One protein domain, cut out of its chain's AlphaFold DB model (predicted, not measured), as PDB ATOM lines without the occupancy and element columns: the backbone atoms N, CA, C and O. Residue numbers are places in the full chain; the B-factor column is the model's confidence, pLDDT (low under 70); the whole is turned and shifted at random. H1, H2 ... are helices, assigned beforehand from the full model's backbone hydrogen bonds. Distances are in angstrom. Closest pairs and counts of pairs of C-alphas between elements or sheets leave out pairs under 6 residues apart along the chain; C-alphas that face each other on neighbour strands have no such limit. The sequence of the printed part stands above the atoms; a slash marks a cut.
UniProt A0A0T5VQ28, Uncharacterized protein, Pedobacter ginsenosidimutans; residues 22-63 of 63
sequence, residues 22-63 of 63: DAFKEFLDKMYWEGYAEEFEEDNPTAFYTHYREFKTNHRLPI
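AT A GLANCE: This is residues 22 to 63 of the 63 residues of an uncharacterized protein of Pedobacter ginsenosidimutans (UniProt A0A0T5VQ28). Look for three short helices: H2 and H3 make a V whose point is at the turn between them, and H1 crosses the open mouth of that V. The far end of H3 and the tail after it, residues 57 to 63, stick out. The printed part has 42 residues with three named helices in the order H1, H2, H3, no named strand, and the class all helix. It is compact, with a radius of gyration of the C-alphas of 10.4 A and spans of 29 by 20 by 13 A.

IN THESE COORDINATES: Find C-alpha 22 at (72.187, 74.204, 41.392); from there H1 runs through residues 22 to 31, 14.2 A from first to last C-alpha. After a tight link of four residues you reach H2, residues 36 to 43, 10.2 A long. One residue further on, H3 begins at Pro 45 and runs 19.9 A to Asn 58, whose C-alpha is at (61.342, 81.548, 32.807).

HOW THE PARTS SIT: Start at H1, which touches H2; their closest C-alphas, of Lys 25 and Ala 37, are 5.0 A apart. Their lines are only just about perpendicular, at 73 degrees. H2 and H3 touch only at the corner by their tight link, and only just, with 3 pairs of C-alphas within 8 A. H3 touches H2 with residues 48 to 49 alone; the closest C-alphas of the two helices are those of Glu 41 and Phe 48, 5.5 A apart. These two helices run opposite ways at a steep tilt of 47 degrees. H1 and H3 are close but not clearly touching, with the closest C-alphas, of Phe 24 and Tyr 52, 6.7 A apart, and about perpendicular at 80 degrees. In H1, H2 and H3 every O i to N i+4 pair is within hydrogen-bond range.

THE WHOLE: The two C-alphas farthest apart, of Trp 33 and Ile 63, are 30.0 A apart. The printed part has no cut, and Ile 63 is the chain's last residue. Mean pLDDT of the printed part is 85.3; look to residues 59 to 63 for values under 70.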
ATOM      1  N   ASP A  22      71.418  75.359  41.869       86.38
ATOM      2  CA  ASP A  22      72.187  74.204  41.392       86.38
ATOM      3  C   ASP A  22      71.832  73.853  39.941       86.38
ATOM      4  O   ASP A  22      72.709  73.764  39.089       86.38
ATOM      5  N   ALA A  23      70.535  73.791  39.614       86.75
ATOM      6  CA  ALA A  23      70.077  73.529  38.250       86.75
ATOM      7  C   ALA A  23      70.519  74.610  37.248       86.75
ATOM      8  O   ALA A  23      70.785  74.305  36.086       86.75
ATOM      9  N   PHE A  24      70.587  75.874  37.680       89.06
ATOM     10  CA  PHE A  24      71.109  76.961  36.855       89.06
ATOM     11  C   PHE A  24      72.617  76.816  36.625       89.06
ATOM     12  O   PHE A  24      73.068  76.961  35.490       89.06
ATOM     13  N   LYS A  25      73.384  76.470  37.667       90.00
ATOM     14  CA  LYS A  25      74.822  76.201  37.544       90.00
ATOM     15  C   LYS A  25      75.092  75.005  36.630       90.00
ATOM     16  O   LYS A  25      75.840  75.135  35.671       90.00
ATOM     17  N   GLU A  26      74.380  73.896  36.820       89.75
ATOM     18  CA  GLU A  26      74.449  72.736  35.923       89.75
ATOM     19  C   GLU A  26      74.077  73.077  34.472       89.75
ATOM     20  O   GLU A  26      74.629  72.504  33.531       89.75
ATOM     21  N   PHE A  27      73.101  73.965  34.266       89.31
ATOM     22  CA  PHE A  27      72.705  74.408  32.931       89.31
ATOM     23  C   PHE A  27      73.828  75.188  32.244       89.31
ATOM     24  O   PHE A  27      74.112  74.943  31.070       89.31
ATOM     25  N   LEU A  28      74.476  76.091  32.979       90.38
ATOM     26  CA  LEU A  28      75.629  76.843  32.498       90.38
ATOM     27  C   LEU A  28      76.815  75.913  32.198       90.38
ATOM     28  O   LEU A  28      77.376  75.985  31.107       90.38
ATOM     29  N   ASP A  29      77.123  74.976  33.091       91.94
ATOM     30  CA  ASP A  29      78.232  74.034  32.907       91.94
ATOM     31  C   ASP A  29      78.034  73.110  31.696       91.94
ATOM     32  O   ASP A  29      78.975  72.831  30.952       91.94
ATOM     33  N   LYS A  30      76.794  72.673  31.433       90.44
ATOM     34  CA  LYS A  30      76.459  71.882  30.234       90.44
ATOM     35  C   LYS A  30      76.516  72.694  28.941       90.44
ATOM     36  O   LYS A  30      76.736  72.113  27.879       90.44
ATOM     37  N   MET A  31      76.251  73.998  29.004       90.62
ATOM     38  CA  MET A  31      76.255  74.868  27.826       90.62
ATOM     39  C   MET A  31      77.675  75.281  27.421       90.62
ATOM     40  O   MET A  31      77.943  75.422  26.228       90.62
ATOM     41  N   TYR A  32      78.559  75.471  28.399       90.88
ATOM     42  CA  TYR A  32      79.905  75.992  28.190       90.88
ATOM     43  C   TYR A  32      80.969  74.931  28.498       90.88
ATOM     44  O   TYR A  32      81.447  74.260  27.582       90.88
ATOM     45  N   TRP A  33      81.343  74.780  29.767       91.12
ATOM     46  CA  TRP A  33      82.255  73.752  30.265       91.12
ATOM     47  C   TRP A  33      82.032  73.531  31.765       91.12
ATOM     48  O   TRP A  33      81.523  74.411  32.454       91.12
ATOM     49  N   GLU A  34      82.430  72.365  32.275       92.69
ATOM     50  CA  GLU A  34      82.346  72.043  33.706       92.69
ATOM     51  C   GLU A  34      83.143  73.057  34.545       92.69
ATOM     52  O   GLU A  34      84.320  73.296  34.264       92.69
ATOM     53  N   GLY A  35      82.501  73.665  35.549       90.62
ATOM     54  CA  GLY A  35      83.087  74.719  36.386       90.62
ATOM     55  C   GLY A  35      82.922  76.145  35.846       90.62
ATOM     56  O   GLY A  35      83.302  77.099  36.528       90.62
ATOM     57  N   TYR A  36      82.325  76.329  34.662       92.19
ATOM     58  CA  TYR A  36      82.041  77.663  34.121       92.19
ATOM     59  C   TYR A  36      81.122  78.470  35.040       92.19
ATOM     60  O   TYR A  36      81.326  79.667  35.222       92.19
ATOM     61  N   ALA A  37      80.106  77.842  35.628       91.00
ATOM     62  CA  ALA A  37      79.149  78.532  36.481       91.00
ATOM     63  C   ALA A  37      79.782  79.076  37.768       91.00
ATOM     64  O   ALA A  37      79.377  80.139  38.237       91.00
ATOM     65  N   GLU A  38      80.751  78.350  38.332       90.50
ATOM     66  CA  GLU A  38      81.508  78.784  39.509       90.50
ATOM     67  C   GLU A  38      82.441  79.940  39.148       90.50
ATOM     68  O   GLU A  38      82.369  80.996  39.776       90.50
ATOM     69  N   GLU A  39      83.213  79.797  38.067       93.25
ATOM     70  CA  GLU A  39      84.092  80.862  37.572       93.25
ATOM     71  C   GLU A  39      83.295  82.130  37.221       93.25
ATOM     72  O   GLU A  39      83.697  83.239  37.562       93.25
ATOM     73  N   PHE A  40      82.118  81.982  36.610       91.69
ATOM     74  CA  PHE A  40      81.249  83.102  36.255       91.69
ATOM     75  C   PHE A  40      80.625  83.792  37.477       91.69
ATOM     76  O   PHE A  40      80.465  85.016  37.474       91.69
ATOM     77  N   GLU A  41      80.278  83.038  38.526       92.56
ATOM     78  CA  GLU A  41      79.812  83.616  39.791       92.56
ATOM     79  C   GLU A  41      80.923  84.416  40.487       92.56
ATOM     80  O   GLU A  41      80.646  85.498  41.012       92.56
ATOM     81  N   GLU A  42      82.162  83.918  40.469       92.06
ATOM     82  CA  GLU A  42      83.315  84.588  41.083       92.06
ATOM     83  C   GLU A  42      83.779  85.818  40.291       92.06
ATOM     84  O   GLU A  42      84.038  86.872  40.881       92.06
ATOM     85  N   ASP A  43      83.856  85.712  38.965       94.56
ATOM     86  CA  ASP A  43      84.351  86.771  38.081       94.56
ATOM     87  C   ASP A  43      83.328  87.910  37.921       94.56
ATOM     88  O   ASP A  43      83.680  89.093  37.954       94.56
ATOM     89  N   ASN A  44      82.039  87.574  37.794       91.88
ATOM     90  CA  ASN A  44      80.971  88.539  37.530       91.88
ATOM     91  C   ASN A  44      79.670  88.219  38.298       91.88
ATOM     92  O   ASN A  44      78.618  87.962  37.691       91.88
ATOM     93  N   PRO A  45      79.668  88.360  39.638       91.00
ATOM     94  CA  PRO A  45      78.528  87.980  40.475       91.00
ATOM     95  C   PRO A  45      77.240  88.720  40.090       91.00
ATOM     96  O   PRO A  45      76.158  88.137  40.039       91.00
ATOM     97  N   THR A  46      77.322  90.009  39.745       91.50
ATOM     98  CA  THR A  46      76.147  90.804  39.346       91.50
ATOM     99  C   THR A  46      75.465  90.254  38.089       91.50
ATOM    100  O   THR A  46      74.231  90.190  38.031       91.50
ATOM    101  N   ALA A  47      76.246  89.849  37.083       90.69
ATOM    102  CA  ALA A  47      75.713  89.276  35.849       90.69
ATOM    103  C   ALA A  47      75.147  87.875  36.108       90.69
ATOM    104  O   ALA A  47      74.024  87.585  35.691       90.69
ATOM    105  N   PHE A  48      75.859  87.064  36.894       91.69
ATOM    106  CA  PHE A  48      75.407  85.743  37.322       91.69
ATOM    107  C   PHE A  48      74.020  85.796  37.983       91.69
ATOM    108  O   PHE A  48      73.083  85.132  37.531       91.69
ATOM    109  N   TYR A  49      73.833  86.650  38.996       88.25
ATOM    110  CA  TYR A  49      72.546  86.770  39.693       88.25
ATOM    111  C   TYR A  49      71.441  87.390  38.824       88.25
ATOM    112  O   TYR A  49      70.258  87.092  39.031       88.25
ATOM    113  N   THR A  50      71.798  88.215  37.834       91.06
ATOM    114  CA  THR A  50      70.847  88.743  36.844       91.06
ATOM    115  C   THR A  50      70.312  87.617  35.963       91.06
ATOM    116  O   THR A  50      69.097  87.419  35.905       91.06
ATOM    117  N   HIS A  51      71.198  86.810  35.381       87.94
ATOM    118  CA  HIS A  51      70.804  85.660  34.567       87.94
ATOM    119  C   HIS A  51      70.081  84.590  35.382       87.94
ATOM    120  O   HIS A  51      69.078  84.045  34.923       87.94
ATOM    121  N   TYR A  52      70.492  84.355  36.630       88.62
ATOM    122  CA  TYR A  52      69.767  83.464  37.533       88.62
ATOM    123  C   TYR A  52      68.330  83.949  37.777       88.62
ATOM    124  O   TYR A  52      67.381  83.163  37.809       88.62
ATOM    125  N   ARG A  53      68.121  85.261  37.931       87.06
ATOM    126  CA  ARG A  53      66.779  85.832  38.096       87.06
ATOM    127  C   ARG A  53      65.925  85.667  36.836       87.06
ATOM    128  O   ARG A  53      64.737  85.353  36.962       87.06
ATOM    129  N   GLU A  54      66.501  85.845  35.654       85.69
ATOM    130  CA  GLU A  54      65.816  85.574  34.384       85.69
ATOM    131  C   GLU A  54      65.467  84.088  34.246       85.69
ATOM    132  O   GLU A  54      64.327  83.744  33.925       85.69
ATOM    133  N   PHE A  55      66.401  83.202  34.597       84.88
ATOM    134  CA  PHE A  55      66.201  81.755  34.623       84.88
ATOM    135  C   PHE A  55      65.040  81.356  35.547       84.88
ATOM    136  O   PHE A  55      64.121  80.653  35.122       84.88
ATOM    137  N   LYS A  56      64.994  81.891  36.776       81.00
ATOM    138  CA  LYS A  56      63.868  81.689  37.710       81.00
ATOM    139  C   LYS A  56      62.530  82.177  37.151       81.00
ATOM    140  O   LYS A  56      61.504  81.533  37.371       81.00
ATOM    141  N   THR A  57      62.538  83.310  36.447       80.44
ATOM    142  CA  THR A  57      61.331  83.901  35.844       80.44
ATOM    143  C   THR A  57      60.798  83.012  34.719       80.44
ATOM    144  O   THR A  57      59.597  82.746  34.656       80.44
ATOM    145  N   ASN A  58      61.691  82.475  33.884       75.00
ATOM    146  CA  ASN A  58      61.342  81.548  32.807       75.00
ATOM    147  C   ASN A  58      60.873  80.177  33.327       75.00
ATOM    148  O   ASN A  58      59.969  79.578  32.745       75.00
ATOM    149  N   HIS A  59      61.405  79.707  34.459       69.19
ATOM    150  CA  HIS A  59      61.030  78.425  35.072       69.19
ATOM    151  C   HIS A  59      59.842  78.493  36.057       69.19
ATOM    152  O   HIS A  59      59.591  77.527  36.778       69.19
ATOM    153  N   ARG A  60      59.052  79.583  36.044       57.69
ATOM    154  CA  ARG A  60      57.785  79.733  36.796       57.69
ATOM    155  C   ARG A  60      57.881  79.347  38.284       57.69
ATOM    156  O   ARG A  60      56.989  78.684  38.816       57.69
ATOM    157  N   LEU A  61      58.907  79.813  38.998       53.72
ATOM    158  CA  LEU A  61      58.734  79.989  40.443       53.72
ATOM    159  C   LEU A  61      57.925  81.277  40.665       53.72
ATOM    160  O   LEU A  61      58.388  82.336  40.237       53.72
ATOM    161  N   PRO A  62      56.725  81.226  41.278       43.88
ATOM    162  CA  PRO A  62      56.034  82.445  41.671       43.88
ATOM    163  C   PRO A  62      56.918  83.205  42.670       43.88
ATOM    164  O   PRO A  62      57.371  82.636  43.666       43.88
ATOM    165  N   ILE A  63      57.204  84.458  42.318       53.56
ATOM    166  CA  ILE A  63      57.801  85.489  43.181       53.56
ATOM    167  C   ILE A  63      56.824  85.874  44.285       53.56
ATOM    168  O   ILE A  63      55.610  85.935  43.986       53.56
TER     169      ILE A  63